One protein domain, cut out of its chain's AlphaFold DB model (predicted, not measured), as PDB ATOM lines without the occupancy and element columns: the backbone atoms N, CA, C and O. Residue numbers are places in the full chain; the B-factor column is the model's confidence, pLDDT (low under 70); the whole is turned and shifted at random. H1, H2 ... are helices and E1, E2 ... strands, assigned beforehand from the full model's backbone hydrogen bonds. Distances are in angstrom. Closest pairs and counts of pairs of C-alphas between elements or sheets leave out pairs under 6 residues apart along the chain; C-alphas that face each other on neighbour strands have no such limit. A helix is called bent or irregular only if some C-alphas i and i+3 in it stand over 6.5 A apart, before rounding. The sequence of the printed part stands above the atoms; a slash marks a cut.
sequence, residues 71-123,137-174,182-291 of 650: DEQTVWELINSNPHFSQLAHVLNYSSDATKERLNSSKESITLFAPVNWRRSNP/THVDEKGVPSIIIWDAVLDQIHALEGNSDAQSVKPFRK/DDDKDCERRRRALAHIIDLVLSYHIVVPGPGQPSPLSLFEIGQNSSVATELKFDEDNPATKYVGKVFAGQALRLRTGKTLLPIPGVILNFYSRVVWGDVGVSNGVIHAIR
ATOM      1  N   ASP A  71      37.464 -31.181-102.504       58.31
ATOM      2  CA  ASP A  71      37.543 -30.924-101.062       58.31
ATOM      3  C   ASP A  71      38.092 -29.514-100.716       58.31
ATOM      4  O   ASP A  71      37.936 -29.073 -99.578       58.31
ATOM      5  N   GLU A  72      38.707 -28.786-101.663       71.38
ATOM      6  CA  GLU A  72      39.194 -27.410-101.445       71.38
ATOM      7  C   GLU A  72      38.137 -26.326-101.733       71.38
ATOM      8  O   GLU A  72      38.143 -25.271-101.093       71.38
ATOM      9  N   GLN A  73      37.204 -26.572-102.658       85.06
ATOM     10  CA  GLN A  73      36.219 -25.572-103.091       85.06
ATOM     11  C   GLN A  73      35.142 -25.330-102.033       85.06
ATOM     12  O   GLN A  73      34.674 -26.269-101.385       85.06
ATOM     13  N   THR A  74      34.694 -24.082-101.886       90.62
ATOM     14  CA  THR A  74      33.519 -23.771-101.057       90.62
ATOM     15  C   THR A  74      32.221 -24.224-101.736       90.62
ATOM     16  O   THR A  74      32.157 -24.415-102.954       90.62
ATOM     17  N   VAL A  75      31.132 -24.334-100.968       90.88
ATOM     18  CA  VAL A  75      29.778 -24.570-101.497       90.88
ATOM     19  C   VAL A  75      29.407 -23.539-102.571       90.88
ATOM     20  O   VAL A  75      28.827 -23.898-103.598       90.88
ATOM     21  N   TRP A  76      29.767 -22.267-102.369       91.56
ATOM     22  CA  TRP A  76      29.557 -21.206-103.355       91.56
ATOM     23  C   TRP A  76      30.349 -21.447-104.652       91.56
ATOM     24  O   TRP A  76      29.802 -21.298-105.747       91.56
ATOM     25  N   GLU A  77      31.616 -21.843-104.546       91.56
ATOM     26  CA  GLU A  77      32.498 -22.085-105.693       91.56
ATOM     27  C   GLU A  77      32.082 -23.322-106.498       91.56
ATOM     28  O   GLU A  77      32.011 -23.247-107.729       91.56
ATOM     29  N   LEU A  78      31.722 -24.431-105.839       91.38
ATOM     30  CA  LEU A  78      31.254 -25.639-106.528       91.38
ATOM     31  C   LEU A  78      29.943 -25.379-107.290       91.38
ATOM     32  O   LEU A  78      29.792 -25.815-108.430       91.38
ATOM     33  N   ILE A  79      28.997 -24.642-106.694       91.19
ATOM     34  CA  ILE A  79      27.711 -24.328-107.340       91.19
ATOM     35  C   ILE A  79      27.896 -23.412-108.558       91.19
ATOM     36  O   ILE A  79      27.253 -23.634-109.584       91.19
ATOM     37  N   ASN A  80      28.777 -22.409-108.482       91.38
ATOM     38  CA  ASN A  80      29.002 -21.478-109.593       91.38
ATOM     39  C   ASN A  80      29.898 -22.049-110.710       91.38
ATOM     40  O   ASN A  80      29.795 -21.603-111.852       91.38
ATOM     41  N   SER A  81      30.764 -23.022-110.411       89.44
ATOM     42  CA  SER A  81      31.640 -23.665-111.406       89.44
ATOM     43  C   SER A  81      31.002 -24.861-112.122       89.44
ATOM     44  O   SER A  81      31.385 -25.174-113.252       89.44
ATOM     45  N   ASN A  82      30.028 -25.535-111.504       86.88
ATOM     46  CA  ASN A  82      29.449 -26.769-112.031       86.88
ATOM     47  C   ASN A  82      28.198 -26.511-112.908       86.88
ATOM     48  O   ASN A  82      27.181 -26.015-112.409       86.88
ATOM     49  N   PRO A  83      28.192 -26.919-114.196       85.00
ATOM     50  CA  PRO A  83      27.078 -26.661-115.114       85.00
ATOM     51  C   PRO A  83      25.763 -27.367-114.737       85.00
ATOM     52  O   PRO A  83      24.716 -27.002-115.270       85.00
ATOM     53  N   HIS A  84      25.776 -28.348-113.826       85.38
ATOM     54  CA  HIS A  84      24.560 -29.006-113.332       85.38
ATOM     55  C   HIS A  84      23.755 -28.167-112.327       85.38
ATOM     56  O   HIS A  84      22.597 -28.504-112.076       85.38
ATOM     57  N   PHE A  85      24.330 -27.088-111.780       88.12
ATOM     58  CA  PHE A  85      23.688 -26.207-110.795       88.12
ATOM     59  C   PHE A  85      23.443 -24.778-111.313       88.12
ATOM     60  O   PHE A  85      23.158 -23.884-110.521       88.12
ATOM     61  N   SER A  86      23.534 -24.518-112.621       87.69
ATOM     62  CA  SER A  86      23.463 -23.143-113.149       87.69
ATOM     63  C   SER A  86      22.146 -22.396-112.856       87.69
ATOM     64  O   SER A  86      22.185 -21.181-112.668       87.69
ATOM     65  N   GLN A  87      21.004 -23.085-112.728       87.56
ATOM     66  CA  GLN A  87      19.736 -22.484-112.270       87.56
ATOM     67  C   GLN A  87      19.809 -22.073-110.790       87.56
ATOM     68  O   GLN A  87      19.338 -21.000-110.418       87.56
ATOM     69  N   LEU A  88      20.445 -22.892-109.946       90.94
ATOM     70  CA  LEU A  88      20.693 -22.572-108.540       90.94
ATOM     71  C   LEU A  88      21.682 -21.406-108.403       90.94
ATOM     72  O   LEU A  88      21.419 -20.482-107.642       90.94
ATOM     73  N   ALA A  89      22.771 -21.399-109.176       91.56
ATOM     74  CA  ALA A  89      23.741 -20.306-109.210       91.56
ATOM     75  C   ALA A  89      23.098 -18.969-109.635       91.56
ATOM     76  O   ALA A  89      23.338 -17.933-109.012       91.56
ATOM     77  N   HIS A  90      22.220 -18.987-110.647       90.00
ATOM     78  CA  HIS A  90      21.457 -17.809-111.081       90.00
ATOM     79  C   HIS A  90      20.571 -17.257-109.957       90.00
ATOM     80  O   HIS A  90      20.681 -16.074-109.638       90.00
ATOM     81  N   VAL A  91      19.802 -18.111-109.272       90.50
ATOM     82  CA  VAL A  91      19.002 -17.718-108.094       90.50
ATOM     83  C   VAL A  91      19.883 -17.181-106.961       90.50
ATOM     84  O   VAL A  91      19.591 -16.129-106.390       90.50
ATOM     85  N   LEU A  92      21.002 -17.840-106.653       91.62
ATOM     86  CA  LEU A  92      21.898 -17.438-105.567       91.62
ATOM     87  C   LEU A  92      22.538 -16.055-105.774       91.62
ATOM     88  O   LEU A  92      22.801 -15.365-104.786       91.62
ATOM     89  N   ASN A  93      22.703 -15.572-107.008       91.38
ATOM     90  CA  ASN A  93      23.146 -14.191-107.255       91.38
ATOM     91  C   ASN A  93      22.170 -13.128-106.699       91.38
ATOM     92  O   ASN A  93      22.599 -12.029-106.324       91.38
ATOM     93  N   TYR A  94      20.884 -13.470-106.564       89.88
ATOM     94  CA  TYR A  94      19.827 -12.605-106.024       89.88
ATOM     95  C   TYR A  94      19.560 -12.791-104.520       89.88
ATOM     96  O   TYR A  94      18.801 -12.006-103.954       89.88
ATOM     97  N   SER A  95      20.215 -13.752-103.858       90.81
ATOM     98  CA  SER A  95      20.206 -13.894-102.387       90.81
ATOM     99  C   SER A  95      20.871 -12.707-101.667       90.81
ATOM    100  O   SER A  95      21.554 -11.891-102.301       90.81
ATOM    101  N   SER A  96      20.693 -12.585-100.347       90.12
ATOM    102  CA  SER A  96      21.381 -11.543 -99.569       90.12
ATOM    103  C   SER A  96      22.885 -11.796 -99.426       90.12
ATOM    104  O   SER A  96      23.387 -12.905 -99.608       90.12
ATOM    105  N   ASP A  97      23.637 -10.753 -99.078       90.62
ATOM    106  CA  ASP A  97      25.092 -10.867 -98.939       90.62
ATOM    107  C   ASP A  97      25.486 -11.733 -97.729       90.62
ATOM    108  O   ASP A  97      26.459 -12.477 -97.803       90.62
ATOM    109  N   ALA A  98      24.650 -11.771 -96.682       88.75
ATOM    110  CA  ALA A  98      24.788 -12.721 -95.575       88.75
ATOM    111  C   ALA A  98      24.644 -14.184 -96.038       88.75
ATOM    112  O   ALA A  98      25.409 -15.041 -95.600       88.75
ATOM    113  N   THR A  99      23.728 -14.475 -96.969       89.81
ATOM    114  CA  THR A  99      23.616 -15.800 -97.605       89.81
ATOM    115  C   THR A  99      24.856 -16.141 -98.439       89.81
ATOM    116  O   THR A  99      25.356 -17.265 -98.389       89.81
ATOM    117  N   LYS A 100      25.403 -15.177 -99.182       91.44
ATOM    118  CA  LYS A 100      26.618 -15.384 -99.990       91.44
ATOM    119  C   LYS A 100      27.838 -15.647 -99.105       91.44
ATOM    120  O   LYS A 100      28.595 -16.578 -99.365       91.44
ATOM    121  N   GLU A 101      27.981 -14.898 -98.012       90.75
ATOM    122  CA  GLU A 101      28.983 -15.160 -96.976       90.75
ATOM    123  C   GLU A 101      28.765 -16.525 -96.299       90.75
ATOM    124  O   GLU A 101      29.734 -17.256 -96.113       90.75
ATOM    125  N   ARG A 102      27.519 -16.925 -95.998       89.06
ATOM    126  CA  ARG A 102      27.179 -18.250 -95.434       89.06
ATOM    127  C   ARG A 102      27.699 -19.395 -96.304       89.06
ATOM    128  O   ARG A 102      28.278 -20.338 -95.771       89.06
ATOM    129  N   LEU A 103      27.506 -19.306 -97.622       89.94
ATOM    130  CA  LEU A 103      27.903 -20.343 -98.582       89.94
ATOM    131  C   LEU A 103      29.393 -20.304 -98.959       89.94
ATOM    132  O   LEU A 103      29.933 -21.331 -99.368       89.94
ATOM    133  N   ASN A 104      30.063 -19.155 -98.824       90.50
ATOM    134  CA  ASN A 104      31.477 -18.982 -99.186       90.50
ATOM    135  C   ASN A 104      32.444 -18.965 -97.979       90.50
ATOM    136  O   ASN A 104      33.657 -18.890 -98.146       90.50
ATOM    137  N   SER A 105      31.931 -19.003 -96.747       84.06
ATOM    138  CA  SER A 105      32.735 -19.004 -95.519       84.06
ATOM    139  C   SER A 105      33.118 -20.421 -95.094       84.06
ATOM    140  O   SER A 105      32.248 -21.258 -94.861       84.06
ATOM    141  N   SER A 106      34.414 -20.661 -94.877       74.81
ATOM    142  CA  SER A 106      34.966 -21.894 -94.288       74.81
ATOM    143  C   SER A 106      34.913 -21.955 -92.756       74.81
ATOM    144  O   SER A 106      35.417 -22.899 -92.153       74.81
ATOM    145  N   LYS A 107      34.291 -20.966 -92.095       71.56
ATOM    146  CA  LYS A 107      34.197 -20.909 -90.622       71.56
ATOM    147  C   LYS A 107      33.207 -21.916 -90.029       71.56
ATOM    148  O   LYS A 107      33.307 -22.229 -88.847       71.56
ATOM    149  N   GLU A 108      32.237 -22.373 -90.815       74.19
ATOM    150  CA  GLU A 108      31.133 -23.216 -90.359       74.19
ATOM    151  C   GLU A 108      30.811 -24.288 -91.401       74.19
ATOM    152  O   GLU A 108      30.638 -23.979 -92.576       74.19
ATOM    153  N   SER A 109      30.706 -25.541 -90.954       85.31
ATOM    154  CA  SER A 109      30.410 -26.690 -91.812       85.31
ATOM    155  C   SER A 109      28.899 -26.866 -91.992       85.31
ATOM    156  O   SER A 109      28.190 -27.116 -91.013       85.31
ATOM    157  N   ILE A 110      28.410 -26.743 -93.230       89.44
ATOM    158  CA  ILE A 110      26.985 -26.853 -93.579       89.44
ATOM    159  C   ILE A 110      26.653 -28.153 -94.319       89.44
ATOM    160  O   ILE A 110      27.498 -28.780 -94.952       89.44
ATOM    161  N   THR A 111      25.388 -28.571 -94.250       92.31
ATOM    162  CA  THR A 111      24.854 -29.672 -95.065       92.31
ATOM    163  C   THR A 111      23.791 -29.109 -95.997       92.31
ATOM    164  O   THR A 111      22.686 -28.812 -95.545       92.31
ATOM    165  N   LEU A 112      24.118 -28.917 -97.277       93.81
ATOM    166  CA  LEU A 112      23.218 -28.290 -98.251       93.81
ATOM    167  C   LEU A 112      22.592 -29.326 -99.186       93.81
ATOM    168  O   LEU A 112      23.296 -30.065 -99.876       93.81
ATOM    169  N   PHE A 113      21.267 -29.305 -99.299       95.31
ATOM    170  CA  PHE A 113      20.568 -29.926-100.417       95.31
ATOM    171  C   PHE A 113      20.555 -28.983-101.631       95.31
ATOM    172  O   PHE A 113      19.867 -27.967-101.618       95.31
ATOM    173  N   ALA A 114      21.307 -29.294-102.687       93.94
ATOM    174  CA  ALA A 114      21.439 -28.438-103.870       93.94
ATOM    175  C   ALA A 114      20.570 -28.962-105.034       93.94
ATOM    176  O   ALA A 114      20.841 -30.059-105.532       93.94
ATOM    177  N   PRO A 115      19.522 -28.249-105.490       91.31
ATOM    178  CA  PRO A 115      18.732 -28.695-106.636       91.31
ATOM    179  C   PRO A 115      19.534 -28.641-107.942       91.31
ATOM    180  O   PRO A 115      20.086 -27.598-108.293       91.31
ATOM    181  N   VAL A 116      19.583 -29.767-108.659       86.44
ATOM    182  CA  VAL A 116      20.143 -29.838-110.021       86.44
ATOM    183  C   VAL A 116      19.184 -29.210-111.028       86.44
ATOM    184  O   VAL A 116      17.977 -29.179-110.798       86.44
ATOM    185  N   ASN A 117      19.705 -28.769-112.170       83.19
ATOM    186  CA  ASN A 117      18.904 -28.189-113.249       83.19
ATOM    187  C   ASN A 117      17.819 -29.147-113.793       83.19
ATOM    188  O   ASN A 117      18.116 -30.298-114.126       83.19
ATOM    189  N   TRP A 118      16.599 -28.643-114.016       74.62
ATOM    190  CA  TRP A 118      15.539 -29.315-114.793       74.62
ATOM    191  C   TRP A 118      15.237 -28.581-116.107       74.62
ATOM    192  O   TRP A 118      15.669 -27.449-116.331       74.62
ATOM    193  N   ARG A 119      14.481 -29.230-117.001       60.91
ATOM    194  CA  ARG A 119      14.002 -28.647-118.263       60.91
ATOM    195  C   ARG A 119      12.477 -28.524-118.235       60.91
ATOM    196  O   ARG A 119      11.798 -29.484-117.888       60.91
ATOM    197  N   ARG A 120      11.940 -27.375-118.667       51.16
ATOM    198  CA  ARG A 120      10.526 -27.263-119.077       51.16
ATOM    199  C   ARG A 120      10.315 -28.171-120.301       51.16
ATOM    200  O   ARG A 120      11.099 -28.087-121.251       51.16
ATOM    201  N   SER A 121       9.289 -29.024-120.301       42.47
ATOM    202  CA  SER A 121       8.937 -29.809-121.495       42.47
ATOM    203  C   SER A 121       8.369 -28.880-122.562       42.47
ATOM    204  O   SER A 121       7.311 -28.290-122.376       42.47
ATOM    205  N   ASN A 122       9.084 -28.722-123.676       35.69
ATOM    206  CA  ASN A 122       8.698 -27.786-124.727       35.69
ATOM    207  C   ASN A 122       7.588 -28.416-125.605       35.69
ATOM    208  O   ASN A 122       7.874 -29.448-126.221       35.69
ATOM    209  N   PRO A 123       6.368 -27.843-125.727       34.28
ATOM    210  CA  PRO A 123       5.200 -28.540-126.299       34.28
ATOM    211  C   PRO A 123       5.337 -29.080-127.735       34.28
ATOM    212  O   PRO A 123       4.509 -29.879-128.177       34.28
ATOM    213  N   THR A 137      14.024 -36.003-117.161       41.22
ATOM    214  CA  THR A 137      13.653 -34.709-116.546       41.22
ATOM    215  C   THR A 137      12.466 -34.040-117.250       41.22
ATOM    216  O   THR A 137      12.169 -32.877-116.990       41.22
ATOM    217  N   HIS A 138      11.761 -34.777-118.116       38.91
ATOM    218  CA  HIS A 138      10.544 -34.342-118.806       38.91
ATOM    219  C   HIS A 138       9.372 -34.216-117.820       38.91
ATOM    220  O   HIS A 138       8.592 -35.150-117.639       38.91
ATOM    221  N   VAL A 139       9.262 -33.061-117.162       40.03
ATOM    222  CA  VAL A 139       8.072 -32.679-116.394       40.03
ATOM    223  C   VAL A 139       7.106 -31.983-117.346       40.03
ATOM    224  O   VAL A 139       7.478 -31.013-118.009       40.03
ATOM    225  N   ASP A 140       5.895 -32.509-117.459       38.97
ATOM    226  CA  ASP A 140       4.811 -31.930-118.249       38.97
ATOM    227  C   ASP A 140       4.270 -30.615-117.648       38.97
ATOM    228  O   ASP A 140       4.615 -30.220-116.534       38.97
ATOM    229  N   GLU A 141       3.399 -29.921-118.389       34.62
ATOM    230  CA  GLU A 141       2.887 -28.586-118.029       34.62
ATOM    231  C   GLU A 141       2.062 -28.533-116.724       34.62
ATOM    232  O   GLU A 141       1.730 -27.442-116.263       34.62
ATOM    233  N   LYS A 142       1.745 -29.671-116.087       40.41
ATOM    234  CA  LYS A 142       1.045 -29.734-114.787       40.41
ATOM    235  C   LYS A 142       1.992 -29.944-113.596       40.41
ATOM    236  O   LYS A 142       1.575 -30.485-112.575       40.41
ATOM    237  N   GLY A 143       3.263 -29.579-113.764       49.28
ATOM    238  CA  GLY A 143       4.388 -30.055-112.963       49.28
ATOM    239  C   GLY A 143       4.315 -29.901-111.437       49.28
ATOM    240  O   GLY A 143       3.511 -29.168-110.867       49.28
ATOM    241  N   VAL A 144       5.236 -30.607-110.772       54.62
ATOM    242  CA  VAL A 144       5.373 -30.692-109.307       54.62
ATOM    243  C   VAL A 144       5.276 -29.301-108.647       54.62
ATOM    244  O   VAL A 144       5.993 -28.398-109.082       54.62
ATOM    245  N   PRO A 145       4.490 -29.097-107.567       58.06
ATOM    246  CA  PRO A 145       4.294 -27.768-106.968       58.06
ATOM    247  C   PRO A 145       5.583 -27.024-106.586       58.06
ATOM    248  O   PRO A 145       5.646 -25.801-106.683       58.06
ATOM    249  N   SER A 146       6.640 -27.750-106.211       64.56
ATOM    250  CA  SER A 146       7.959 -27.170-105.933       64.56
ATOM    251  C   SER A 146       8.640 -26.563-107.160       64.56
ATOM    252  O   SER A 146       9.389 -25.603-107.020       64.56
ATOM    253  N   ILE A 147       8.390 -27.119-108.351       68.00
ATOM    254  CA  ILE A 147       8.883 -26.587-109.623       68.00
ATOM    255  C   ILE A 147       8.113 -25.318-109.960       68.00
ATOM    256  O   ILE A 147       8.745 -24.297-110.166       68.00
ATOM    257  N   ILE A 148       6.774 -25.340-109.907       66.12
ATOM    258  CA  ILE A 148       5.933 -24.156-110.181       66.12
ATOM    259  C   ILE A 148       6.385 -22.949-109.342       66.12
ATOM    260  O   ILE A 148       6.477 -21.831-109.847       66.12
ATOM    261  N   ILE A 149       6.702 -23.172-108.064       66.81
ATOM    262  CA  ILE A 149       7.099 -22.106-107.136       66.81
ATOM    263  C   ILE A 149       8.554 -21.655-107.354       66.81
ATOM    264  O   ILE A 149       8.847 -20.474-107.180       66.81
ATOM    265  N   TRP A 150       9.460 -22.536-107.790       75.38
ATOM    266  CA  TRP A 150      10.827 -22.138-108.156       75.38
ATOM    267  C   TRP A 150      10.891 -21.435-109.516       75.38
ATOM    268  O   TRP A 150      11.567 -20.420-109.658       75.38
ATOM    269  N   ASP A 151      10.145 -21.921-110.503       71.56
ATOM    270  CA  ASP A 151       9.943 -21.259-111.787       71.56
ATOM    271  C   ASP A 151       9.353 -19.852-111.577       71.56
ATOM    272  O   ASP A 151       9.836 -18.900-112.180       71.56
ATOM    273  N   ALA A 152       8.420 -19.671-110.633       69.88
ATOM    274  CA  ALA A 152       7.935 -18.344-110.246       69.88
ATOM    275  C   ALA A 152       9.015 -17.447-109.599       69.88
ATOM    276  O   ALA A 152       8.952 -16.227-109.751       69.88
ATOM    277  N   VAL A 153      10.018 -18.006-108.907       75.88
ATOM    278  CA  VAL A 153      11.192 -17.245-108.425       75.88
ATOM    279  C   VAL A 153      12.093 -16.844-109.599       75.88
ATOM    280  O   VAL A 153      12.490 -15.682-109.678       75.88
ATOM    281  N   LEU A 154      12.359 -17.758-110.541       78.31
ATOM    282  CA  LEU A 154      13.126 -17.479-111.764       78.31
ATOM    283  C   LEU A 154      12.446 -16.418-112.642       78.31
ATOM    284  O   LEU A 154      13.096 -15.473-113.073       78.31
ATOM    285  N   ASP A 155      11.135 -16.504-112.853       71.81
ATOM    286  CA  ASP A 155      10.396 -15.546-113.681       71.81
ATOM    287  C   ASP A 155      10.350 -14.139-113.041       71.81
ATOM    288  O   ASP A 155      10.347 -13.137-113.758       71.81
ATOM    289  N   GLN A 156      10.421 -14.023-111.705       72.19
ATOM    290  CA  GLN A 156      10.613 -12.728-111.025       72.19
ATOM    291  C   GLN A 156      12.070 -12.226-111.088       72.19
ATOM    292  O   GLN A 156      12.279 -11.012-111.089       72.19
ATOM    293  N   ILE A 157      13.071 -13.111-111.196       81.50
ATOM    294  CA  ILE A 157      14.455 -12.721-111.525       81.50
ATOM    295  C   ILE A 157      14.508 -12.157-112.950       81.50
ATOM    296  O   ILE A 157      14.954 -11.027-113.134       81.50
ATOM    297  N   HIS A 158      13.964 -12.873-113.939       77.75
ATOM    298  CA  HIS A 158      13.900 -12.417-115.333       77.75
ATOM    299  C   HIS A 158      13.187 -11.058-115.469       77.75
ATOM    300  O   HIS A 158      13.627 -10.195-116.232       77.75
ATOM    301  N   ALA A 159      12.132 -10.824-114.677       70.00
ATOM    302  CA  ALA A 159      11.431  -9.542-114.619       70.00
ATOM    303  C   ALA A 159      12.260  -8.393-113.998       70.00
ATOM    304  O   ALA A 159      12.032  -7.236-114.351       70.00
ATOM    305  N   LEU A 160      13.218  -8.678-113.105       73.75
ATOM    306  CA  LEU A 160      14.195  -7.695-112.602       73.75
ATOM    307  C   LEU A 160      15.373  -7.483-113.566       73.75
ATOM    308  O   LEU A 160      15.965  -6.407-113.577       73.75
ATOM    309  N   GLU A 161      15.700  -8.485-114.381       78.88
ATOM    310  CA  GLU A 161      16.701  -8.400-115.454       78.88
ATOM    311  C   GLU A 161      16.183  -7.650-116.693       78.88
ATOM    312  O   GLU A 161      16.959  -7.322-117.588       78.88
ATOM    313  N   GLY A 162      14.878  -7.359-116.750       65.69
ATOM    314  CA  GLY A 162      14.229  -6.714-117.894       65.69
ATOM    315  C   GLY A 162      14.093  -7.630-119.115       65.69
ATOM    316  O   GLY A 162      13.914  -7.136-120.227       65.69
ATOM    317  N   ASN A 163      14.196  -8.949-118.926       58.28
ATOM    318  CA  ASN A 163      14.141  -9.921-120.010       58.28
ATOM    319  C   ASN A 163      12.685 -10.134-120.473       58.28
ATOM    320  O   ASN A 163      11.820 -10.517-119.685       58.28
ATOM    321  N   SER A 164      12.410  -9.877-121.756       45.25
ATOM    322  CA  SER A 164      11.053  -9.832-122.329       45.25
ATOM    323  C   SER A 164      10.339 -11.181-122.402       45.25
ATOM    324  O   SER A 164       9.121 -11.216-122.574       45.25
ATOM    325  N   ASP A 165      11.080 -12.279-122.275       43.34
ATOM    326  CA  ASP A 165      10.595 -13.625-122.590       43.34
ATOM    327  C   ASP A 165       9.913 -14.316-121.383       43.34
ATOM    328  O   ASP A 165       9.510 -15.478-121.457       43.34
ATOM    329  N   ALA A 166       9.743 -13.597-120.265       43.09
ATOM    330  CA  ALA A 166       9.057 -14.061-119.058       43.09
ATOM    331  C   ALA A 166       7.543 -14.250-119.300       43.09
ATOM    332  O   ALA A 166       6.735 -13.320-119.214       43.09
ATOM    333  N   GLN A 167       7.140 -15.480-119.622       40.34
ATOM    334  CA  GLN A 167       5.791 -15.771-120.099       40.34
ATOM    335  C   GLN A 167       4.714 -15.681-118.995       40.34
ATOM    336  O   GLN A 167       4.536 -16.573-118.171       40.34
ATOM    337  N   SER A 168       3.880 -14.641-119.081       40.09
ATOM    338  CA  SER A 168       2.541 -14.512-118.465       40.09
ATOM    339  C   SER A 168       2.398 -14.384-116.936       40.09
ATOM    340  O   SER A 168       1.271 -14.226-116.460       40.09
ATOM    341  N   VAL A 169       3.481 -14.310-116.157       37.12
ATOM    342  CA  VAL A 169       3.397 -13.853-114.754       37.12
ATOM    343  C   VAL A 169       3.342 -12.320-114.723       37.12
ATOM    344  O   VAL A 169       4.251 -11.653-115.212       37.12
ATOM    345  N   LYS A 170       2.295 -11.725-114.127       39.28
ATOM    346  CA  LYS A 170       2.300 -10.274-113.858       39.28
ATOM    347  C   LYS A 170       3.432  -9.961-112.860       39.28
ATOM    348  O   LYS A 170       3.445 -10.579-111.792       39.28
ATOM    349  N   PRO A 171       4.346  -9.012-113.145       40.66
ATOM    350  CA  PRO A 171       5.404  -8.650-112.203       40.66
ATOM    351  C   PRO A 171       4.796  -8.127-110.896       40.66
ATOM    352  O   PRO A 171       3.688  -7.579-110.919       40.66
ATOM    353  N   PHE A 172       5.507  -8.285-109.768       47.50
ATOM    354  CA  PHE A 172       5.019  -7.831-108.458       47.50
ATOM    355  C   PHE A 172       4.462  -6.406-108.541       47.50
ATOM    356  O   PHE A 172       5.186  -5.468-108.863       47.50
ATOM    357  N   ARG A 173       3.146  -6.309-108.306       40.09
ATOM    358  CA  ARG A 173       2.237  -5.200-108.633       40.09
ATOM    359  C   ARG A 173       2.931  -3.833-108.737       40.09
ATOM    360  O   ARG A 173       3.108  -3.164-107.718       40.09
ATOM    361  N   LYS A 174       3.247  -3.396-109.969       38.78
ATOM    362  CA  LYS A 174       3.579  -1.985-110.223       38.78
ATOM    363  C   LYS A 174       2.401  -1.141-109.727       38.78
ATOM    364  O   LYS A 174       1.247  -1.502-109.967       38.78
ATOM    365  N   ASP A 182      10.050   7.144-109.061       57.19
ATOM    366  CA  ASP A 182       9.756   6.088-108.072       57.19
ATOM    367  C   ASP A 182      10.031   4.654-108.575       57.19
ATOM    368  O   ASP A 182      10.146   3.740-107.751       57.19
ATOM    369  N   ASP A 183      10.231   4.441-109.882       61.25
ATOM    370  CA  ASP A 183      10.462   3.103-110.461       61.25
ATOM    371  C   ASP A 183      11.764   2.451-109.954       61.25
ATOM    372  O   ASP A 183      11.771   1.267-109.602       61.25
ATOM    373  N   ASP A 184      12.847   3.227-109.804       66.19
ATOM    374  CA  ASP A 184      14.106   2.772-109.185       66.19
ATOM    375  C   ASP A 184      13.870   2.272-107.743       66.19
ATOM    376  O   ASP A 184      14.397   1.234-107.327       66.19
ATOM    377  N   LYS A 185      13.026   2.978-106.976       66.44
ATOM    378  CA  LYS A 185      12.734   2.649-105.570       66.44
ATOM    379  C   LYS A 185      11.900   1.372-105.457       66.44
ATOM    380  O   LYS A 185      12.118   0.579-104.535       66.44
ATOM    381  N   ASP A 186      10.968   1.146-106.383       65.25
ATOM    382  CA  ASP A 186      10.216  -0.109-106.435       65.25
ATOM    383  C   ASP A 186      11.079  -1.279-106.931       65.25
ATOM    384  O   ASP A 186      10.990  -2.379-106.386       65.25
ATOM    385  N   CYS A 187      11.988  -1.051-107.883       68.81
ATOM    386  CA  CYS A 187      12.963  -2.057-108.308       68.81
ATOM    387  C   CYS A 187      13.833  -2.532-107.129       68.81
ATOM    388  O   CYS A 187      13.924  -3.737-106.866       68.81
ATOM    389  N   GLU A 188      14.381  -1.608-106.326       72.00
ATOM    390  CA  GLU A 188      15.089  -1.980-105.096       72.00
ATOM    391  C   GLU A 188      14.189  -2.733-104.097       72.00
ATOM    392  O   GLU A 188      14.631  -3.698-103.467       72.00
ATOM    393  N   ARG A 189      12.929  -2.303-103.923       69.56
ATOM    394  CA  ARG A 189      11.958  -2.942-103.015       69.56
ATOM    395  C   ARG A 189      11.690  -4.391-103.421       69.56
ATOM    396  O   ARG A 189      11.747  -5.276-102.567       69.56
ATOM    397  N   ARG A 190      11.457  -4.641-104.713       69.81
ATOM    398  CA  ARG A 190      11.270  -5.981-105.289       69.81
ATOM    399  C   ARG A 190      12.521  -6.841-105.127       69.81
ATOM    400  O   ARG A 190      12.406  -7.985-104.701       69.81
ATOM    401  N   ARG A 191      13.715  -6.289-105.376       79.31
ATOM    402  CA  ARG A 191      14.984  -7.013-105.199       79.31
ATOM    403  C   ARG A 191      15.226  -7.423-103.740       79.31
ATOM    404  O   ARG A 191      15.629  -8.555-103.497       79.31
ATOM    405  N   ARG A 192      14.932  -6.546-102.771       80.31
ATOM    406  CA  ARG A 192      15.002  -6.866-101.327       80.31
ATOM    407  C   ARG A 192      13.986  -7.944-100.926       80.31
ATOM    408  O   ARG A 192      14.336  -8.863-100.193       80.31
ATOM    409  N   ALA A 193      12.752  -7.858-101.429       73.31
ATOM    410  CA  ALA A 193      11.715  -8.868-101.204       73.31
ATOM    411  C   ALA A 193      12.128 -10.253-101.735       73.31
ATOM    412  O   ALA A 193      12.019 -11.253-101.028       73.31
ATOM    413  N   LEU A 194      12.647 -10.293-102.964       79.38
ATOM    414  CA  LEU A 194      13.126 -11.505-103.622       79.38
ATOM    415  C   LEU A 194      14.313 -12.134-102.878       79.38
ATOM    416  O   LEU A 194      14.291 -13.338-102.633       79.38
ATOM    417  N   ALA A 195      15.294 -11.329-102.454       85.31
ATOM    418  CA  ALA A 195      16.424 -11.804-101.656       85.31
ATOM    419  C   ALA A 195      15.954 -12.519-100.378       85.31
ATOM    420  O   ALA A 195      16.364 -13.647-100.129       85.31
ATOM    421  N   HIS A 196      15.013 -11.932 -99.629       82.25
ATOM    422  CA  HIS A 196      14.445 -12.577 -98.440       82.25
ATOM    423  C   HIS A 196      13.698 -13.885 -98.746       82.25
ATOM    424  O   HIS A 196      13.771 -14.818 -97.951       82.25
ATOM    425  N   ILE A 197      12.998 -13.993 -99.882       79.56
ATOM    426  CA  ILE A 197      12.361 -15.256-100.295       79.56
ATOM    427  C   ILE A 197      13.428 -16.323-100.573       79.56
ATOM    428  O   ILE A 197      13.303 -17.449-100.090       79.56
ATOM    429  N   ILE A 198      14.497 -15.967-101.291       87.12
ATOM    430  CA  ILE A 198      15.610 -16.870-101.612       87.12
ATOM    431  C   ILE A 198      16.339 -17.316-100.336       87.12
ATOM    432  O   ILE A 198      16.584 -18.508-100.170       87.12
ATOM    433  N   ASP A 199      16.611 -16.399 -99.404       88.88
ATOM    434  CA  ASP A 199      17.252 -16.691 -98.115       88.88
ATOM    435  C   ASP A 199      16.420 -17.677 -97.270       88.88
ATOM    436  O   ASP A 199      16.963 -18.637 -96.714       88.88
ATOM    437  N   LEU A 200      15.094 -17.490 -97.211       86.88
ATOM    438  CA  LEU A 200      14.170 -18.386 -96.500       86.88
ATOM    439  C   LEU A 200      14.116 -19.773 -97.159       86.88
ATOM    440  O   LEU A 200      14.162 -20.787 -96.462       86.88
ATOM    441  N   VAL A 201      14.049 -19.830 -98.493       87.25
ATOM    442  CA  VAL A 201      14.067 -21.094 -99.247       87.25
ATOM    443  C   VAL A 201      15.400 -21.819 -99.059       87.25
ATOM    444  O   VAL A 201      15.399 -23.021 -98.804       87.25
ATOM    445  N   LEU A 202      16.538 -21.122 -99.103       91.62
ATOM    446  CA  LEU A 202      17.852 -21.727 -98.882       91.62
ATOM    447  C   LEU A 202      18.025 -22.221 -97.440       91.62
ATOM    448  O   LEU A 202      18.495 -23.338 -97.237       91.62
ATOM    449  N   SER A 203      17.557 -21.464 -96.445       91.62
ATOM    450  CA  SER A 203      17.526 -21.905 -95.040       91.62
ATOM    451  C   SER A 203      16.723 -23.200 -94.838       91.62
ATOM    452  O   SER A 203      16.938 -23.915 -93.863       91.62
ATOM    453  N   TYR A 204      15.794 -23.522 -95.748       92.50
ATOM    454  CA  TYR A 204      15.052 -24.789 -95.768       92.50
ATOM    455  C   TYR A 204      15.779 -25.919 -96.525       92.50
ATOM    456  O   TYR A 204      15.473 -27.093 -96.323       92.50
ATOM    457  N   HIS A 205      16.756 -25.585 -97.373       93.94
ATOM    458  CA  HIS A 205      17.645 -26.546 -98.035       93.94
ATOM    459  C   HIS A 205      18.896 -26.880 -97.206       93.94
ATOM    460  O   HIS A 205      19.488 -27.942 -97.407       93.94
ATOM    461  N   ILE A 206      19.301 -26.008 -96.276       93.19
ATOM    462  CA  ILE A 206      20.391 -26.266 -95.328       93.19
ATOM    463  C   ILE A 206      19.853 -27.045 -94.119       93.19
ATOM    464  O   ILE A 206      18.863 -26.659 -93.493       93.19
ATOM    465  N   VAL A 207      20.528 -28.144 -93.776       91.38
ATOM    466  CA  VAL A 207      20.258 -28.979 -92.597       91.38
ATOM    467  C   VAL A 207      21.296 -28.705 -91.517       91.38
ATOM    468  O   VAL A 207      22.497 -28.667 -91.789       91.38
ATOM    469  N   VAL A 208      20.826 -28.571 -90.277       80.31
ATOM    470  CA  VAL A 208      21.672 -28.399 -89.091       80.31
ATOM    471  C   VAL A 208      21.711 -29.727 -88.317       80.31
ATOM    472  O   VAL A 208      20.651 -30.322 -88.096       80.31
ATOM    473  N   PRO A 209      22.890 -30.225 -87.896       74.12
ATOM    474  CA  PRO A 209      22.981 -31.439 -87.089       74.12
ATOM    475  C   PRO A 209      22.242 -31.305 -85.753       74.12
ATOM    476  O   PRO A 209      22.190 -30.235 -85.145       74.12
ATOM    477  N   GLY A 210      21.663 -32.411 -85.279       65.62
ATOM    478  CA  GLY A 210      21.008 -32.459 -83.974       65.62
ATOM    479  C   GLY A 210      22.002 -32.308 -82.809       65.62
ATOM    480  O   GLY A 210      23.205 -32.511 -82.991       65.62
ATOM    481  N   PRO A 211      21.527 -31.996 -81.588       56.94
ATOM    482  CA  PRO A 211      22.391 -31.884 -80.415       56.94
ATOM    483  C   PRO A 211      23.235 -33.151 -80.200       56.94
ATOM    484  O   PRO A 211      22.693 -34.233 -79.975       56.94
ATOM    485  N   GLY A 212      24.561 -33.013 -80.274       57.94
ATOM    486  CA  GLY A 212      25.511 -34.125 -80.134       57.94
ATOM    487  C   GLY A 212      25.804 -34.924 -81.414       57.94
ATOM    488  O   GLY A 212      26.493 -35.937 -81.324       57.94
ATOM    489  N   GLN A 213      25.318 -34.500 -82.585       63.88
ATOM    490  CA  GLN A 213      25.714 -35.061 -83.886       63.88
ATOM    491  C   GLN A 213      26.910 -34.297 -84.495       63.88
ATOM    492  O   GLN A 213      27.092 -33.117 -84.185       63.88
ATOM    493  N   PRO A 214      27.724 -34.935 -85.360       61.84
ATOM    494  CA  PRO A 214      28.794 -34.253 -86.085       61.84
ATOM    495  C   PRO A 214      28.247 -33.270 -87.133       61.84
ATOM    496  O   PRO A 214      27.143 -33.437 -87.648       61.84
ATOM    497  N   SER A 215      29.056 -32.268 -87.484       70.44
ATOM    498  CA  SER A 215      28.904 -31.483 -88.712       70.44
ATOM    499  C   SER A 215      29.971 -31.913 -89.733       70.44
ATOM    500  O   SER A 215      31.132 -32.068 -89.346       70.44
ATOM    501  N   PRO A 216      29.640 -32.077 -91.028       82.75
ATOM    502  CA  PRO A 216      28.305 -32.073 -91.646       82.75
ATOM    503  C   PRO A 216      27.617 -33.455 -91.546       82.75
ATOM    504  O   PRO A 216      28.243 -34.432 -91.145       82.75
ATOM    505  N   LEU A 217      26.335 -33.553 -91.925       86.31
ATOM    506  CA  LEU A 217      25.590 -34.821 -91.926       86.31
ATOM    507  C   LEU A 217      25.719 -35.580 -93.255       86.31
ATOM    508  O   LEU A 217      25.412 -35.052 -94.331       86.31
ATOM    509  N   SER A 218      26.067 -36.862 -93.159       86.19
ATOM    510  CA  SER A 218      26.087 -37.783 -94.300       86.19
ATOM    511  C   SER A 218      24.686 -38.216 -94.750       86.19
ATOM    512  O   SER A 218      23.722 -38.214 -93.975       86.19
ATOM    513  N   LEU A 219      24.568 -38.684 -95.997       81.94
ATOM    514  CA  LEU A 219      23.319 -39.217 -96.546       81.94
ATOM    515  C   LEU A 219      22.856 -40.468 -95.782       81.94
ATOM    516  O   LEU A 219      21.655 -40.721 -95.664       81.94
ATOM    517  N   PHE A 220      23.797 -41.224 -95.211       80.31
ATOM    518  CA  PHE A 220      23.510 -42.344 -94.318       80.31
ATOM    519  C   PHE A 220      22.829 -41.883 -93.019       80.31
ATOM    520  O   PHE A 220      21.817 -42.467 -92.637       80.31
ATOM    521  N   GLU A 221      23.326 -40.832 -92.361       82.44
ATOM    522  CA  GLU A 221      22.761 -40.301 -91.106       82.44
ATOM    523  C   GLU A 221      21.413 -39.607 -91.316       82.44
ATOM    524  O   GLU A 221      20.465 -39.868 -90.571       82.44
ATOM    525  N   ILE A 222      21.300 -38.794 -92.374       84.75
ATOM    526  CA  ILE A 222      20.027 -38.258 -92.887       84.75
ATOM    527  C   ILE A 222      19.056 -39.418 -93.138       84.75
ATOM    528  O   ILE A 222      17.883 -39.361 -92.764       84.75
ATOM    529  N   GLY A 223      19.573 -40.507 -93.710       79.44
ATOM    530  CA  GLY A 223      18.877 -41.766 -93.881       79.44
ATOM    531  C   GLY A 223      18.388 -42.371 -92.566       79.44
ATOM    532  O   GLY A 223      17.238 -42.778 -92.514       79.44
ATOM    533  N   GLN A 224      19.176 -42.457 -91.492       80.56
ATOM    534  CA  GLN A 224      18.750 -43.178 -90.278       80.56
ATOM    535  C   GLN A 224      17.521 -42.565 -89.576       80.56
ATOM    536  O   GLN A 224      16.791 -43.296 -88.908       80.56
ATOM    537  N   ASN A 225      17.238 -41.274 -89.759       85.94
ATOM    538  CA  ASN A 225      16.053 -40.613 -89.198       85.94
ATOM    539  C   ASN A 225      14.848 -40.619 -90.166       85.94
ATOM    540  O   ASN A 225      15.006 -40.817 -91.373       85.94
ATOM    541  N   SER A 226      13.629 -40.398 -89.652       85.00
ATOM    542  CA  SER A 226      12.422 -40.139 -90.470       85.00
ATOM    543  C   SER A 226      12.205 -38.658 -90.810       85.00
ATOM    544  O   SER A 226      11.457 -38.327 -91.736       85.00
ATOM    545  N   SER A 227      12.873 -37.758 -90.084       90.25
ATOM    546  CA  SER A 227      12.958 -36.333 -90.407       90.25
ATOM    547  C   SER A 227      14.221 -35.687 -89.828       90.25
ATOM    548  O   SER A 227      14.688 -36.084 -88.757       90.25
ATOM    549  N   VAL A 228      14.732 -34.644 -90.486       91.44
ATOM    550  CA  VAL A 228      15.887 -33.828 -90.051       91.44
ATOM    551  C   VAL A 228      15.494 -32.352 -89.925       91.44
ATOM    552  O   VAL A 228      14.523 -31.930 -90.548       91.44
ATOM    553  N   ALA A 229      16.205 -31.576 -89.103       92.25
ATOM    554  CA  ALA A 229      15.902 -30.163 -88.850       92.25
ATOM    555  C   ALA A 229      16.672 -29.230 -89.802       92.25
ATOM    556  O   ALA A 229      17.869 -29.412 -90.020       92.25
ATOM    557  N   THR A 230      15.992 -28.226 -90.352       93.50
ATOM    558  CA  THR A 230      16.594 -27.221 -91.242       93.50
ATOM    559  C   THR A 230      17.193 -26.048 -90.466       93.50
ATOM    560  O   THR A 230      16.958 -25.900 -89.267       93.50
ATOM    561  N   GLU A 231      17.918 -25.161 -91.145       91.25
ATOM    562  CA  GLU A 231      18.321 -23.870 -90.572       91.25
ATOM    563  C   GLU A 231      17.105 -22.928 -90.397       91.25
ATOM    564  O   GLU A 231      17.034 -22.181 -89.419       91.25
ATOM    565  N   LEU A 232      16.091 -23.036 -91.274       91.31
ATOM    566  CA  LEU A 232      14.872 -22.215 -91.259       91.31
ATOM    567  C   LEU A 232      14.042 -22.382 -89.971       91.31
ATOM    568  O   LEU A 232      13.440 -23.431 -89.724       91.31
ATOM    569  N   LYS A 233      13.940 -21.286 -89.212       91.00
ATOM    570  CA  LYS A 233      13.092 -21.090 -88.023       91.00
ATOM    571  C   LYS A 233      12.205 -19.861 -88.206       91.00
ATOM    572  O   LYS A 233      12.546 -18.966 -88.975       91.00
ATOM    573  N   PHE A 234      11.109 -19.785 -87.456       85.44
ATOM    574  CA  PHE A 234      10.269 -18.583 -87.340       85.44
ATOM    575  C   PHE A 234      10.253 -18.093 -85.883       85.44
ATOM    576  O   PHE A 234       9.249 -18.158 -85.171       85.44
ATOM    577  N   ASP A 235      11.423 -17.655 -85.424       83.88
ATOM    578  CA  ASP A 235      11.713 -17.108 -84.096       83.88
ATOM    579  C   ASP A 235      11.874 -15.572 -84.145       83.88
ATOM    580  O   ASP A 235      11.422 -14.928 -85.088       83.88
ATOM    581  N   GLU A 236      12.413 -14.944 -83.095       80.94
ATOM    582  CA  GLU A 236      12.481 -13.471 -83.007       80.94
ATOM    583  C   GLU A 236      13.550 -12.849 -83.916       80.94
ATOM    584  O   GLU A 236      13.446 -11.661 -84.223       80.94
ATOM    585  N   ASP A 237      14.501 -13.651 -84.399       80.44
ATOM    586  CA  ASP A 237      15.581 -13.210 -85.282       80.44
ATOM    587  C   ASP A 237      15.147 -13.208 -86.763       80.44
ATOM    588  O   ASP A 237      15.610 -12.381 -87.551       80.44
ATOM    589  N   ASN A 238      14.203 -14.077 -87.156       79.00
ATOM    590  CA  ASN A 238      13.663 -14.094 -88.519       79.00
ATOM    591  C   ASN A 238      12.639 -12.949 -88.758       79.00
ATOM    592  O   ASN A 238      11.562 -12.940 -88.145       79.00
ATOM    593  N   PRO A 239      12.870 -12.021 -89.715       72.81
ATOM    594  CA  PRO A 239      11.942 -10.920 -89.999       72.81
ATOM    595  C   PRO A 239      10.557 -11.377 -90.493       72.81
ATOM    596  O   PRO A 239       9.572 -10.656 -90.299       72.81
ATOM    597  N   ALA A 240      10.435 -12.571 -91.085       70.94
ATOM    598  CA  ALA A 240       9.157 -13.130 -91.531       70.94
ATOM    599  C   ALA A 240       8.207 -13.457 -90.359       70.94
ATOM    600  O   ALA A 240       6.985 -13.339 -90.504       70.94
ATOM    601  N   THR A 241       8.739 -13.768 -89.170       73.81
ATOM    602  CA  THR A 241       7.968 -14.062 -87.944       73.81
ATOM    603  C   THR A 241       7.045 -12.912 -87.536       73.81
ATOM    604  O   THR A 241       5.995 -13.133 -86.928       73.81
ATOM    605  N   LYS A 242       7.372 -11.668 -87.913       66.25
ATOM    606  CA  LYS A 242       6.492 -10.508 -87.692       66.25
ATOM    607  C   LYS A 242       5.121 -10.665 -88.366       66.25
ATOM    608  O   LYS A 242       4.132 -10.151 -87.841       66.25
ATOM    609  N   TYR A 243       5.079 -11.358 -89.502       65.25
ATOM    610  CA  TYR A 243       3.906 -11.506 -90.358       65.25
ATOM    611  C   TYR A 243       3.171 -12.806 -90.030       65.25
ATOM    612  O   TYR A 243       2.023 -12.748 -89.592       65.25
ATOM    613  N   VAL A 244       3.846 -13.957 -90.168       66.50
ATOM    614  CA  VAL A 244       3.240 -15.290 -89.957       66.50
ATOM    615  C   VAL A 244       3.098 -15.682 -88.480       66.50
ATOM    616  O   VAL A 244       2.326 -16.578 -88.150       66.50
ATOM    617  N   GLY A 245       3.799 -14.998 -87.568       74.44
ATOM    618  CA  GLY A 245       3.902 -15.383 -86.160       74.44
ATOM    619  C   GLY A 245       4.970 -16.453 -85.915       74.44
ATOM    620  O   GLY A 245       5.699 -16.838 -86.826       74.44
ATOM    621  N   LYS A 246       5.061 -16.952 -84.672       83.44
ATOM    622  CA  LYS A 246       5.967 -18.057 -84.305       83.44
ATOM    623  C   LYS A 246       5.372 -19.409 -84.711       83.44
ATOM    624  O   LYS A 246       5.033 -20.239 -83.863       83.44
ATOM    625  N   VAL A 247       5.201 -19.588 -86.018       84.56
ATOM    626  CA  VAL A 247       4.755 -20.844 -86.632       84.56
ATOM    627  C   VAL A 247       5.758 -21.966 -86.343       84.56
ATOM    628  O   VAL A 247       6.914 -21.706 -86.010       84.56
ATOM    629  N   PHE A 248       5.298 -23.215 -86.379       88.38
ATOM    630  CA  PHE A 248       6.057 -24.393 -85.943       88.38
ATOM    631  C   PHE A 248       6.606 -24.258 -84.504       88.38
ATOM    632  O   PHE A 248       7.707 -24.702 -84.186       88.38
ATOM    633  N   ALA A 249       5.853 -23.580 -83.626       86.50
ATOM    634  CA  ALA A 249       6.282 -23.168 -82.280       86.50
ATOM    635  C   ALA A 249       7.569 -22.302 -82.223       86.50
ATOM    636  O   ALA A 249       8.174 -22.165 -81.159       86.50
ATOM    637  N   GLY A 250       8.004 -21.718 -83.345       87.62
ATOM    638  CA  GLY A 250       9.303 -21.050 -83.473       87.62
ATOM    639  C   GLY A 250      10.500 -22.007 -83.438       87.62
ATOM    640  O   GLY A 250      11.625 -21.568 -83.225       87.62
ATOM    641  N   GLN A 251      10.272 -23.311 -83.609       89.94
ATOM    642  CA  GLN A 251      11.334 -24.302 -83.780       89.94
ATOM    643  C   GLN A 251      11.801 -24.342 -85.243       89.94
ATOM    644  O   GLN A 251      11.166 -23.776 -86.134       89.94
ATOM    645  N   ALA A 252      12.917 -25.030 -85.490       91.38
ATOM    646  CA  ALA A 252      13.375 -25.305 -86.848       91.38
ATOM    647  C   ALA A 252      12.351 -26.175 -87.584       91.38
ATOM    648  O   ALA A 252      11.944 -27.212 -87.052       91.38
ATOM    649  N   LEU A 253      11.974 -25.782 -88.806       91.81
ATOM    650  CA  LEU A 253      11.195 -26.653 -89.682       91.81
ATOM    651  C   LEU A 253      11.955 -27.964 -89.936       91.81
ATOM    652  O   LEU A 253      13.168 -28.072 -89.741       91.81
ATOM    653  N   ARG A 254      11.219 -28.992 -90.363       92.31
ATOM    654  CA  ARG A 254      11.790 -30.309 -90.648       92.31
ATOM    655  C   ARG A 254      11.588 -30.710 -92.101       92.31
ATOM    656  O   ARG A 254      10.530 -30.465 -92.682       92.31
ATOM    657  N   LEU A 255      12.599 -31.373 -92.651       91.12
ATOM    658  CA  LEU A 255      12.506 -32.135 -93.891       91.12
ATOM    659  C   LEU A 255      12.167 -33.582 -93.551       91.12
ATOM    660  O   LEU A 255      12.768 -34.169 -92.648       91.12
ATOM    661  N   ARG A 256      11.229 -34.176 -94.290       88.44
ATOM    662  CA  ARG A 256      10.853 -35.587 -94.130       88.44
ATOM    663  C   ARG A 256      11.783 -36.470 -94.953       88.44
ATOM    664  O   ARG A 256      11.836 -36.323 -96.172       88.44
ATOM    665  N   THR A 257      12.466 -37.415 -94.310       85.94
ATOM    666  CA  THR A 257      13.474 -38.296 -94.921       85.94
ATOM    667  C   THR A 257      12.895 -39.687 -95.194       85.94
ATOM    668  O   THR A 257      12.953 -40.616 -94.388       85.94
ATOM    669  N   GLY A 258      12.299 -39.828 -96.377       74.75
ATOM    670  CA  GLY A 258      11.864 -41.106 -96.928       74.75
ATOM    671  C   GLY A 258      13.031 -41.929 -97.480       74.75
ATOM    672  O   GLY A 258      14.091 -41.400 -97.811       74.75
ATOM    673  N   LYS A 259      12.816 -43.238 -97.613       72.50
ATOM    674  CA  LYS A 259      13.780 -44.194 -98.170       72.50
ATOM    675  C   LYS A 259      13.125 -44.981 -99.291       72.50
ATOM    676  O   LYS A 259      11.989 -45.427 -99.145       72.50
ATOM    677  N   THR A 260      13.865 -45.227-100.358       59.38
ATOM    678  CA  THR A 260      13.495 -46.181-101.401       59.38
ATOM    679  C   THR A 260      14.535 -47.291-101.457       59.38
ATOM    680  O   THR A 260      15.726 -47.015-101.350       59.38
ATOM    681  N   LEU A 261      14.086 -48.541-101.621       56.25
ATOM    682  CA  LEU A 261      14.949 -49.722-101.778       56.25
ATOM    683  C   LEU A 261      14.905 -50.317-103.200       56.25
ATOM    684  O   LEU A 261      15.806 -51.067-103.558       56.25
ATOM    685  N   LEU A 262      13.892 -49.978-104.011       50.38
ATOM    686  CA  LEU A 262      13.710 -50.448-105.391       50.38
ATOM    687  C   LEU A 262      13.194 -49.335-106.329       50.38
ATOM    688  O   LEU A 262      12.457 -48.461-105.879       50.38
ATOM    689  N   PRO A 263      13.510 -49.380-107.638       44.25
ATOM    690  CA  PRO A 263      14.525 -50.242-108.251       44.25
ATOM    691  C   PRO A 263      15.956 -49.791-107.907       44.25
ATOM    692  O   PRO A 263      16.890 -50.572-108.030       44.25
ATOM    693  N   ILE A 264      16.115 -48.547-107.442       52.53
ATOM    694  CA  ILE A 264      17.394 -47.925-107.088       52.53
ATOM    695  C   ILE A 264      17.301 -47.447-105.630       52.53
ATOM    696  O   ILE A 264      16.410 -46.629-105.340       52.53
ATOM    697  N   PRO A 265      18.185 -47.910-104.724       60.47
ATOM    698  CA  PRO A 265      18.287 -47.392-103.364       60.47
ATOM    699  C   PRO A 265      18.502 -45.873-103.329       60.47
ATOM    700  O   PRO A 265      19.199 -45.324-104.178       60.47
ATOM    701  N   GLY A 266      17.906 -45.177-102.362       67.19
ATOM    702  CA  GLY A 266      18.127 -43.737-102.201       67.19
ATOM    703  C   GLY A 266      17.230 -43.075-101.160       67.19
ATOM    704  O   GLY A 266      16.243 -43.656-100.702       67.19
ATOM    705  N   VAL A 267      17.575 -41.837-100.806       77.88
ATOM    706  CA  VAL A 267      16.789 -40.975 -99.911       77.88
ATOM    707  C   VAL A 267      15.845 -40.101-100.739       77.88
ATOM    708  O   VAL A 267      16.214 -39.600-101.804       77.88
ATOM    709  N   ILE A 268      14.620 -39.916-100.244       78.25
ATOM    710  CA  ILE A 268      13.623 -39.003-100.811       78.25
ATOM    711  C   ILE A 268      13.211 -37.990 -99.745       78.25
ATOM    712  O   ILE A 268      12.660 -38.349 -98.704       78.25
ATOM    713  N   LEU A 269      13.448 -36.720-100.036       84.31
ATOM    714  CA  LEU A 269      13.123 -35.574 -99.204       84.31
ATOM    715  C   LEU A 269      11.707 -35.089 -99.522       84.31
ATOM    716  O   LEU A 269      11.305 -35.036-100.686       84.31
ATOM    717  N   ASN A 270      10.945 -34.753 -98.481       81.94
ATOM    718  CA  ASN A 270       9.585 -34.211 -98.583       81.94
ATOM    719  C   ASN A 270       8.671 -34.999 -99.541       81.94
ATOM    720  O   ASN A 270       7.868 -34.423-100.262       81.94
ATOM    721  N   PHE A 271       8.765 -36.332 -99.524       76.75
ATOM    722  CA  PHE A 271       7.974 -37.274-100.341       76.75
ATOM    723  C   PHE A 271       8.256 -37.268-101.858       76.75
ATOM    724  O   PHE A 271       8.090 -38.325-102.461       76.75
ATOM    725  N   TYR A 272       8.727 -36.170-102.465       74.56
ATOM    726  CA  TYR A 272       8.905 -36.067-103.927       74.56
ATOM    727  C   TYR A 272      10.361 -35.922-104.412       74.56
ATOM    728  O   TYR A 272      10.679 -36.396-105.505       74.56
ATOM    729  N   SER A 273      11.266 -35.288-103.654       77.69
ATOM    730  CA  SER A 273      12.609 -34.959-104.164       77.69
ATOM    731  C   SER A 273      13.633 -36.037-103.820       77.69
ATOM    732  O   SER A 273      14.079 -36.163-102.681       77.69
ATOM    733  N   ARG A 274      14.014 -36.848-104.811       78.25
ATOM    734  CA  ARG A 274      15.082 -37.849-104.669       78.25
ATOM    735  C   ARG A 274      16.455 -37.167-104.647       78.25
ATOM    736  O   ARG A 274      16.733 -36.334-105.508       78.25
ATOM    737  N   VAL A 275      17.323 -37.585-103.724       78.81
ATOM    738  CA  VAL A 275      18.760 -37.264-103.762       78.81
ATOM    739  C   VAL A 275      19.400 -38.027-104.929       78.81
ATOM    740  O   VAL A 275      19.279 -39.250-105.009       78.81
ATOM    741  N   VAL A 276      20.016 -37.295-105.857       79.94
ATOM    742  CA  VAL A 276      20.633 -37.801-107.098       79.94
ATOM    743  C   VAL A 276      22.106 -38.133-106.869       79.94
ATOM    744  O   VAL A 276      22.554 -39.215-107.242       79.94
ATOM    745  N   TRP A 277      22.832 -37.233-106.201       79.38
ATOM    746  CA  TRP A 277      24.214 -37.427-105.756       79.38
ATOM    747  C   TRP A 277      24.291 -37.041-104.278       79.38
ATOM    748  O   TRP A 277      23.719 -36.029-103.885       79.38
ATOM    749  N   GLY A 278      24.949 -37.843-103.448       83.69
ATOM    750  CA  GLY A 278      25.092 -37.581-102.014       83.69
ATOM    751  C   GLY A 278      26.551 -37.542-101.592       83.69
ATOM    752  O   GLY A 278      27.416 -38.005-102.332       83.69
ATOM    753  N   ASP A 279      26.791 -37.025-100.390       84.88
ATOM    754  CA  ASP A 279      28.098 -37.052 -99.721       84.88
ATOM    755  C   ASP A 279      29.235 -36.393-100.540       84.88
ATOM    756  O   ASP A 279      30.388 -36.831-100.495       84.88
ATOM    757  N   VAL A 280      28.920 -35.326-101.290       85.56
ATOM    758  CA  VAL A 280      29.917 -34.524-102.020       85.56
ATOM    759  C   VAL A 280      30.622 -33.598-101.030       85.56
ATOM    760  O   VAL A 280      30.008 -32.661-100.519       85.56
ATOM    761  N   GLY A 281      31.896 -33.874-100.745       85.62
ATOM    762  CA  GLY A 281      32.742 -33.047 -99.881       85.62
ATOM    763  C   GLY A 281      33.089 -31.698-100.516       85.62
ATOM    764  O   GLY A 281      33.262 -31.607-101.729       85.62
ATOM    765  N   VAL A 282      33.161 -30.667 -99.673       87.69
ATOM    766  CA  VAL A 282      33.560 -29.284 -99.985       87.69
ATOM    767  C   VAL A 282      34.203 -28.666 -98.738       87.69
ATOM    768  O   VAL A 282      33.916 -29.090 -97.616       87.69
ATOM    769  N   SER A 283      35.044 -27.641 -98.891       86.50
ATOM    770  CA  SER A 283      35.869 -27.112 -97.788       86.50
ATOM    771  C   SER A 283      35.076 -26.502 -96.625       86.50
ATOM    772  O   SER A 283      35.609 -26.348 -95.524       86.50
ATOM    773  N   ASN A 284      33.791 -26.198 -96.834       88.38
ATOM    774  CA  ASN A 284      32.851 -25.763 -95.802       88.38
ATOM    775  C   ASN A 284      31.626 -26.683 -95.622       88.38
ATOM    776  O   ASN A 284      30.579 -26.227 -95.160       88.38
ATOM    777  N   GLY A 285      31.746 -27.983 -95.922       88.25
ATOM    778  CA  GLY A 285      30.758 -28.986 -95.505       88.25
ATOM    779  C   GLY A 285      30.505 -30.114 -96.505       88.25
ATOM    780  O   GLY A 285      31.437 -30.698 -97.052       88.25
ATOM    781  N   VAL A 286      29.228 -30.455 -96.706       89.75
ATOM    782  CA  VAL A 286      28.784 -31.473 -97.673       89.75
ATOM    783  C   VAL A 286      27.586 -30.976 -98.480       89.75
ATOM    784  O   VAL A 286      26.635 -30.406 -97.934       89.75
ATOM    785  N   ILE A 287      27.610 -31.260 -99.783       91.50
ATOM    786  CA  ILE A 287      26.489 -31.067-100.702       91.50
ATOM    787  C   ILE A 287      25.837 -32.415-101.029       91.50
ATOM    788  O   ILE A 287      26.490 -33.404-101.361       91.50
ATOM    789  N   HIS A 288      24.507 -32.419-100.998       90.81
ATOM    790  CA  HIS A 288      23.655 -33.496-101.490       90.81
ATOM    791  C   HIS A 288      22.821 -32.943-102.650       90.81
ATOM    792  O   HIS A 288      21.941 -32.108-102.449       90.81
ATOM    793  N   ALA A 289      23.096 -33.371-103.877       87.81
ATOM    794  CA  ALA A 289      22.379 -32.920-105.063       87.81
ATOM    795  C   ALA A 289      20.988 -33.569-105.150       87.81
ATOM    796  O   ALA A 289      20.864 -34.791-105.048       87.81
ATOM    797  N   ILE A 290      19.935 -32.782-105.370       86.56
ATOM    798  CA  ILE A 290      18.535 -33.241-105.347       86.56
ATOM    799  C   ILE A 290      17.840 -33.016-106.694       86.56
ATOM    800  O   ILE A 290      18.138 -32.048-107.390       86.56
ATOM    801  N   ARG A 291      16.894 -33.892-107.065       79.81
ATOM    802  CA  ARG A 291      16.207 -33.843-108.375       79.81
ATOM    803  C   ARG A 291      15.300 -32.619-108.539       79.81
ATOM    804  O   ARG A 291      15.132 -32.143-109.653       79.81
TER     805      ARG A 291
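Overview. This is residues 71 to 123, 137 to 174 and 182 to 291 of the 650 residues of the protein "FAS1 domain-containing protein" of Tilletia walkeri (UniProt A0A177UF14). A sheet of six strands, curled like part of a barrel, wraps round residues 199 to 205 of the long helix H5, whose other end runs away from the sheet with H4 beside it. H1 packs on the same face of the sheet as H5, with H2 and H3 next to H1; small H6 covers the opposite face. The 201 printed residues, mixed in class, include eight named helices and six named strands, in the order H1 H2 H3 E1 H4 H5 H6 E2 H7 H8 E3 E4 E5 E6. The mixed sheet runs E1 E6 E5 E4 E3 E2; the whole is compact, with a radius of gyration of the C-alphas of 17.6 A and spans of 51 by 45 by 36 A.

Arrangement. Look first at H1, residues 75 to 81, which touches H2, residues 83 to 93, only at the corner, closest at the C-alphas of Asn 80 and Ala 89, 5.4 A. H1 touches H3, residues 97 to 104, about perpendicular at 84 degrees, closest at the C-alphas of Trp 76 and Asn 104, 5.1 A. H4, residues 145 to 161, touches H5, residues 182 to 205, with residues 153 to 160 alone; their closest C-alphas, Leu 160 and Cys 187, are 7.2 A apart. Edge strand E1, residues 110 to 115, is parallel to E6, residues 285 to 290, with N 112 and O 286 at 3.0 A. A meander, each strand the antiparallel neighbour of the one before, holds E3, residues 252 to 260, E4, residues 266 to 269, E5, residues 273 to 282, and E6, in three hairpins; find N 258 and O 268 at 2.8 A, N 269 and O 273 at 2.8 A, and N 289 and O 277 at 2.7 A. E5 bends by 61 degrees at residue 276. Edge strand E2, residues 227 to 233, is antiparallel to E3, with N 230 and O 253 at 2.9 A; its Leu 232 and Ser 203 of H5 have their closest C-alphas 4.6 A apart. H6, residues 219 to 224, is on the face opposite H1 and H5. H7, residues 241 to 244, is not on the sheet, and H8, residues 247 to 250, only grazes it. Every O i to N i+4 pair is within hydrogen-bond range in H1, H3, H4, H5 and H6, and 5 of 7 in H2; H7 and H8 are too short for one.

Along the chain. Find C-alpha 75 at (29.778, -24.570, -101.497), where H1 begins. H2 is irregular, with C-alphas 84 and 87 8.2 A apart. H4 measures 24.5 A; H5 runs 35.0 A from C-alpha 182 at (9.756, 6.088, -108.072). E3 spans 25.4 A and E5 22.1 A; E6 ends at C-alpha 290, (18.535, -33.241, -105.347).

Size, cuts and confidence. The C-alphas farthest apart, Asp 182 and Leu 262, are 56.7 A apart. Residues 124 to 136 and 175 to 181 are not printed, with C-alpha gaps of 14.3 A and 10.4 A. The link from H5 to H6 is long, 13 residues. The model's mean pLDDT over the printed part is 76.0; 56 residues are under 70, among them 137 to 149 and 162 to 174.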